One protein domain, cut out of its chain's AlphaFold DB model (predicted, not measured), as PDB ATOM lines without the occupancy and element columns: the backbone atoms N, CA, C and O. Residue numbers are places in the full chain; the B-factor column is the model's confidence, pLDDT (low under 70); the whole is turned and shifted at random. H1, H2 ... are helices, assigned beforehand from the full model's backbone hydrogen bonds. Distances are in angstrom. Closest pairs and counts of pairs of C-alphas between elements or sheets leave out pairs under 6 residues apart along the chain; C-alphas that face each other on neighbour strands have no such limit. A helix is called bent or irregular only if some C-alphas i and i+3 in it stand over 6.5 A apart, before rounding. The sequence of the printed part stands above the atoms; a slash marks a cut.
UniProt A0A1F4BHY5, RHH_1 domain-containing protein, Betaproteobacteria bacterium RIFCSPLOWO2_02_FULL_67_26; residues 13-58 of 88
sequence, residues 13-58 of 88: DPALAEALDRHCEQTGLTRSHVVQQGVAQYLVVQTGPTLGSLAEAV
ATOM      1  N   ASP A  13     -50.623  20.528  -6.811       96.06
ATOM      2  CA  ASP A  13     -50.947  21.751  -6.092       96.06
ATOM      3  C   ASP A  13     -52.322  22.285  -6.561       96.06
ATOM      4  O   ASP A  13     -52.628  22.170  -7.756       96.06
ATOM      5  N   PRO A  14     -53.160  22.853  -5.671       95.75
ATOM      6  CA  PRO A  14     -54.488  23.340  -6.038       95.75
ATOM      7  C   PRO A  14     -54.475  24.352  -7.190       95.75
ATOM      8  O   PRO A  14     -55.285  24.233  -8.109       95.75
ATOM      9  N   ALA A  15     -53.518  25.284  -7.211       96.75
ATOM     10  CA  ALA A  15     -53.441  26.291  -8.269       96.75
ATOM     11  C   ALA A  15     -53.086  25.664  -9.628       96.75
ATOM     12  O   ALA A  15     -53.566  26.096 -10.679       96.75
ATOM     13  N   LEU A  16     -52.268  24.605  -9.614       94.38
ATOM     14  CA  LEU A  16     -51.928  23.852 -10.819       94.38
ATOM     15  C   LEU A  16     -53.116  23.024 -11.328       94.38
ATOM     16  O   LEU A  16     -53.303  22.919 -12.540       94.38
ATOM     17  N   ALA A  17     -53.927  22.464 -10.428       94.75
ATOM     18  CA  ALA A  17     -55.144  21.749 -10.803       94.75
ATOM     19  C   ALA A  17     -56.151  22.680 -11.505       94.75
ATOM     20  O   ALA A  17     -56.653  22.342 -12.573       94.75
ATOM     21  N   GLU A  18     -56.360  23.889 -10.979       96.56
ATOM     22  CA  GLU A  18     -57.232  24.892 -11.606       96.56
ATOM     23  C   GLU A  18     -56.700  25.383 -12.962       96.56
ATOM     24  O   GLU A  18     -57.463  25.652 -13.893       96.56
ATOM     25  N   ALA A  19     -55.380  25.520 -13.104       96.19
ATOM     26  CA  ALA A  19     -54.767  25.872 -14.383       96.19
ATOM     27  C   ALA A  19     -54.946  24.758 -15.430       96.19
ATOM     28  O   ALA A  19     -55.239  25.053 -16.590       96.19
ATOM     29  N   LEU A  20     -54.807  23.492 -15.018       94.75
ATOM     30  CA  LEU A  20     -55.061  22.328 -15.868       94.75
ATOM     31  C   LEU A  20     -56.518  22.311 -16.349       94.75
ATOM     32  O   LEU A  20     -56.764  22.082 -17.531       94.75
ATOM     33  N   ASP A  21     -57.464  22.600 -15.459       95.69
ATOM     34  CA  ASP A  21     -58.890  22.621 -15.788       95.69
ATOM     35  C   ASP A  21     -59.236  23.683 -16.817       95.69
ATOM     36  O   ASP A  21     -59.811  23.362 -17.857       95.69
ATOM     37  N   ARG A  22     -58.781  24.920 -16.600       97.12
ATOM     38  CA  ARG A  22     -58.961  26.002 -17.578       97.12
ATOM     39  C   ARG A  22     -58.338  25.660 -18.927       97.12
ATOM     40  O   ARG A  22     -58.913  25.964 -19.969       97.12
ATOM     41  N   HIS A  23     -57.172  25.015 -18.931       95.56
ATOM     42  CA  HIS A  23     -56.537  24.578 -20.170       95.56
ATOM     43  C   HIS A  23     -57.365  23.509 -20.898       95.56
ATOM     44  O   HIS A  23     -57.528  23.577 -22.119       95.56
ATOM     45  N   CYS A  24     -57.917  22.543 -20.162       96.25
ATOM     46  CA  CYS A  24     -58.815  21.530 -20.710       96.25
ATOM     47  C   CYS A  24     -60.089  22.154 -21.296       96.25
ATOM     48  O   CYS A  24     -60.479  21.795 -22.404       96.25
ATOM     49  N   GLU A  25     -60.693  23.126 -20.611       96.94
ATOM     50  CA  GLU A  25     -61.867  23.859 -21.105       96.94
ATOM     51  C   GLU A  25     -61.566  24.640 -22.391       96.94
ATOM     52  O   GLU A  25     -62.351  24.606 -23.336       96.94
ATOM     53  N   GLN A  26     -60.409  25.304 -22.461       96.44
ATOM     54  CA  GLN A  26     -60.005  26.101 -23.625       96.44
ATOM     55  C   GLN A  26     -59.683  25.252 -24.859       96.44
ATOM     56  O   GLN A  26     -59.929  25.677 -25.985       96.44
ATOM     57  N   THR A  27     -59.091  24.074 -24.660       94.56
ATOM     58  CA  THR A  27     -58.619  23.208 -25.754       94.56
ATOM     59  C   THR A  27     -59.607  22.102 -26.119       94.56
ATOM     60  O   THR A  27     -59.451  21.466 -27.160       94.56
ATOM     61  N   GLY A  28     -60.601  21.841 -25.266       95.56
ATOM     62  CA  GLY A  28     -61.501  20.692 -25.379       95.56
ATOM     63  C   GLY A  28     -60.829  19.345 -25.078       95.56
ATOM     64  O   GLY A  28     -61.421  18.292 -25.318       95.56
ATOM     65  N   LEU A  29     -59.589  19.346 -24.578       94.75
ATOM     66  CA  LEU A  29     -58.845  18.129 -24.264       94.75
ATOM     67  C   LEU A  29     -59.201  17.594 -22.878       94.75
ATOM     68  O   LEU A  29     -59.461  18.336 -21.934       94.75
ATOM     69  N   THR A  30     -59.132  16.273 -22.718       94.25
ATOM     70  CA  THR A  30     -59.339  15.638 -21.409       94.25
ATOM     71  C   THR A  30     -58.096  15.768 -20.527       94.25
ATOM     72  O   THR A  30     -56.966  15.715 -21.020       94.25
ATOM     73  N   ARG A  31     -58.286  15.825 -19.200       91.94
ATOM     74  CA  ARG A  31     -57.177  15.826 -18.224       91.94
ATOM     75  C   ARG A  31     -56.188  14.678 -18.465       91.94
ATOM     76  O   ARG A  31     -54.977  14.875 -18.433       91.94
ATOM     77  N   SER A  32     -56.705  13.484 -18.765       91.31
ATOM     78  CA  SER A  32     -55.898  12.299 -19.071       91.31
ATOM     79  C   SER A  32     -54.993  12.500 -20.285       91.31
ATOM     80  O   SER A  32     -53.842  12.070 -20.254       91.31
ATOM     81  N   HIS A  33     -55.484  13.160 -21.337       92.19
ATOM     82  CA  HIS A  33     -54.684  13.460 -22.523       92.19
ATOM     83  C   HIS A  33     -53.546  14.429 -22.188       92.19
ATOM     84  O   HIS A  33     -52.397  14.179 -22.548       92.19
ATOM     85  N   VAL A  34     -53.842  15.504 -21.455       93.25
ATOM     86  CA  VAL A  34     -52.839  16.506 -21.057       93.25
ATOM     87  C   VAL A  34     -51.738  15.870 -20.202       93.25
ATOM     88  O   VAL A  34     -50.554  16.076 -20.462       93.25
ATOM     89  N   VAL A  35     -52.107  15.019 -19.237       91.00
ATOM     90  CA  VAL A  35     -51.133  14.289 -18.405       91.00
ATOM     91  C   VAL A  35     -50.293  13.326 -19.247       91.00
ATOM     92  O   VAL A  35     -49.076  13.275 -19.082       91.00
ATOM     93  N   GLN A  36     -50.905  12.580 -20.172       89.69
ATOM     94  CA  GLN A  36     -50.166  11.682 -21.067       89.69
ATOM     95  C   GLN A  36     -49.156  12.441 -21.929       89.69
ATOM     96  O   GLN A  36     -48.017  11.993 -22.057       89.69
ATOM     97  N   GLN A  37     -49.548  13.591 -22.473       90.75
ATOM     98  CA  GLN A  37     -48.669  14.446 -23.265       90.75
ATOM     99  C   GLN A  37     -47.510  14.995 -22.427       90.75
ATOM    100  O   GLN A  37     -46.360  14.909 -22.854       90.75
ATOM    101  N   GLY A  38     -47.784  15.495 -21.219       89.62
ATOM    102  CA  GLY A  38     -46.747  16.001 -20.317       89.62
ATOM    103  C   GLY A  38     -45.743  14.919 -19.910       89.62
ATOM    104  O   GLY A  38     -44.535  15.141 -19.959       89.62
ATOM    105  N   VAL A  39     -46.224  13.715 -19.581       88.38
ATOM    106  CA  VAL A  39     -45.354  12.571 -19.260       88.38
ATOM    107  C   VAL A  39     -44.543  12.139 -20.479       88.38
ATOM    108  O   VAL A  39     -43.348  11.889 -20.349       88.38
ATOM    109  N   ALA A  40     -45.151  12.078 -21.667       86.62
ATOM    110  CA  ALA A  40     -44.429  11.752 -22.893       86.62
ATOM    111  C   ALA A  40     -43.314  12.771 -23.168       86.62
ATOM    112  O   ALA A  40     -42.183  12.379 -23.441       86.62
ATOM    113  N   GLN A  41     -43.602  14.065 -23.023       86.94
ATOM    114  CA  GLN A  41     -42.612  15.124 -23.191       86.94
ATOM    115  C   GLN A  41     -41.481  15.014 -22.161       86.94
ATOM    116  O   GLN A  41     -40.314  15.092 -22.534       86.94
ATOM    117  N   TYR A  42     -41.805  14.766 -20.890       87.06
ATOM    118  CA  TYR A  42     -40.805  14.539 -19.846       87.06
ATOM    119  C   TYR A  42     -39.895  13.348 -20.170       87.06
ATOM    120  O   TYR A  42     -38.675  13.458 -20.078       87.06
ATOM    121  N   LEU A  43     -40.474  12.222 -20.598       84.31
ATOM    122  CA  LEU A  43     -39.703  11.043 -20.989       84.31
ATOM    123  C   LEU A  43     -38.822  11.334 -22.205       84.31
ATOM    124  O   LEU A  43     -37.659  10.958 -22.205       84.31
ATOM    125  N   VAL A  44     -39.307  12.064 -23.209       83.81
ATOM    126  CA  VAL A  44     -38.465  12.485 -24.342       83.81
ATOM    127  C   VAL A  44     -37.312  13.379 -23.878       83.81
ATOM    128  O   VAL A  44     -36.197  13.222 -24.359       83.81
ATOM    129  N   VAL A  45     -37.531  14.278 -22.921       83.75
ATOM    130  CA  VAL A  45     -36.448  15.118 -22.385       83.75
ATOM    131  C   VAL A  45     -35.418  14.287 -21.612       83.75
ATOM    132  O   VAL A  45     -34.223  14.535 -21.740       83.75
ATOM    133  N   GLN A  46     -35.861  13.298 -20.833       77.88
ATOM    134  CA  GLN A  46     -34.976  12.511 -19.966       77.88
ATOM    135  C   GLN A  46     -34.297  11.330 -20.663       77.88
ATOM    136  O   GLN A  46     -33.182  10.956 -20.311       77.88
ATOM    137  N   THR A  47     -34.983  10.701 -21.613       72.12
ATOM    138  CA  THR A  47     -34.561   9.446 -22.254       72.12
ATOM    139  C   THR A  47     -34.593   9.513 -23.774       72.12
ATOM    140  O   THR A  47     -34.267   8.529 -24.435       72.12
ATOM    141  N   GLY A  48     -35.053  10.624 -24.347       65.06
ATOM    142  CA  GLY A  48     -35.083  10.791 -25.789       65.06
ATOM    143  C   GLY A  48     -33.676  10.835 -26.375       65.06
ATOM    144  O   GLY A  48     -32.698  11.106 -25.672       65.06
ATOM    145  N   PRO A  49     -33.559  10.549 -27.678       60.97
ATOM    146  CA  PRO A  49     -32.277  10.585 -28.341       60.97
ATOM    147  C   PRO A  49     -31.742  12.018 -28.258       60.97
ATOM    148  O   PRO A  49     -32.354  12.969 -28.742       60.97
ATOM    149  N   THR A  50     -30.593  12.181 -27.603       64.06
ATOM    150  CA  THR A  50     -29.859  13.447 -27.631       64.06
ATOM    151  C   THR A  50     -29.604  13.845 -29.086       64.06
ATOM    152  O   THR A  50     -29.475  12.974 -29.955       64.06
ATOM    153  N   LEU A  51     -29.465  15.146 -29.362       60.12
ATOM    154  CA  LEU A  51     -29.072  15.627 -30.695       60.12
ATOM    155  C   LEU A  51     -27.837  14.878 -31.235       60.12
ATOM    156  O   LEU A  51     -27.758  14.637 -32.433       60.12
ATOM    157  N   GLY A  52     -26.928  14.434 -30.356       58.62
ATOM    158  CA  GLY A  52     -25.797  13.570 -30.703       58.62
ATOM    159  C   GLY A  52     -26.205  12.191 -31.233       58.62
ATOM    160  O   GLY A  52     -25.741  11.792 -32.293       58.62
ATOM    161  N   SER A  53     -27.118  11.487 -30.559       62.59
ATOM    162  CA  SER A  53     -27.608  10.173 -31.021       62.59
ATOM    163  C   SER A  53     -28.475  10.238 -32.284       62.59
ATOM    164  O   SER A  53     -28.446   9.316 -33.094       62.59
ATOM    165  N   LEU A  54     -29.207  11.338 -32.505       62.44
ATOM    166  CA  LEU A  54     -29.896  11.567 -33.781       62.44
ATOM    167  C   LEU A  54     -28.900  11.903 -34.894       62.44
ATOM    168  O   LEU A  54     -29.052  11.418 -36.011       62.44
ATOM    169  N   ALA A  55     -27.864  12.689 -34.594       59.25
ATOM    170  CA  ALA A  55     -26.799  12.984 -35.544       59.25
ATOM    171  C   ALA A  55     -26.026  11.717 -35.943       59.25
ATOM    172  O   ALA A  55     -25.730  11.559 -37.119       59.25
ATOM    173  N   GLU A  56     -25.764  10.786 -35.021       59.12
ATOM    174  CA  GLU A  56     -25.169   9.478 -35.352       59.12
ATOM    175  C   GLU A  56     -26.087   8.591 -36.205       59.12
ATOM    176  O   GLU A  56     -25.596   7.841 -37.045       59.12
ATOM    177  N   ALA A  57     -27.407   8.673 -36.017       61.19
ATOM    178  CA  ALA A  57     -28.368   7.897 -36.802       61.19
ATOM    179  C   ALA A  57     -28.608   8.472 -38.212       61.19
ATOM    180  O   ALA A  57     -28.945   7.726 -39.130       61.19
ATOM    181  N   VAL A  58     -28.461   9.792 -38.385       64.81
ATOM    182  CA  VAL A  58     -28.734  10.503 -39.648       64.81
ATOM    183  C   VAL A  58     -27.468  10.734 -40.473       64.81
ATOM    184  O   VAL A  58     -27.527  10.730 -41.704       64.81
TER     185      VAL A  58
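Overview. This is residues 13 to 58 of the 88 residues of the protein "RHH_1 domain-containing protein" of Betaproteobacteria bacterium RIFCSPLOWO2_02_FULL_67_26 (UniProt A0A1F4BHY5). Three helices are strung out one after another with no common core: H1 and H2 make a corner like a loose L, and the short H3 hangs on beyond the far end of H2. H2 begins beside residues 20 to 24 of H1 and runs away from it as an arm, and residues 41 to 47 of H2 and 50 to 56, of which 51 to 56 belong to H3, stick out free of the rest. The printed part has 46 residues with three named helices in the order H1, H2, H3 and no named strand, and its class is all helix. The whole is extended, with a radius of gyration of the C-alphas of 15.2 A, and its C-alphas span an elongated 42 by 22 by 13 A.

Along the chain. Start at Asp 13 and step to C-alpha 14 at (-54.488, 23.340, -6.038), where H1 begins. H1 takes residues 14 to 27 and measures 20.1 A from first to last C-alpha. Pass residues 28 to 30 and find C-alpha 31 at (-57.177, 15.826, -18.224); from there H2, the longest helix with 17 residues, runs to residue 47 over 23.8 A. After residues 48 to 50 comes H3, residues 51 to 58, which is 10.3 A long and ends at C-alpha 58 at (-28.734, 10.503, -39.648). None of the three helices is bent.

Arrangement. Look first at residues 20 to 24 of H1 and residues 31 to 34 of H2: with these parts alone the two helices touch. Their closest C-alphas are those of Cys 24 and Arg 31, 6.4 A apart. The lines of H1 and H2 stand about perpendicular, at 75 degrees, and their centres are 16.3 A apart. Go on to H3 and you find that it touches no helix: H1 and H3 are apart, and H2 and H3 are apart too, though they follow each other in the chain. Along the backbones of H1, H2 and H3, each O i to N i+4 pair is within hydrogen-bond range.

Size, cuts and confidence. The two C-alphas farthest apart are those of Pro 14 and Val 58, at 44.2 A. From the first printed C-alpha, Asp 13, to the last, Val 58, it is 41.8 A. The printed part has no cut, and the links from H1 to H2 and from H2 to H3 are both tight, with 3 residues each. Read the B-factor column for the model's confidence: the mean pLDDT of the printed part is 84.4, and residues 48 to 58 are under 70. H1 has a mean of 96, H2 of 87 and H3 of 61.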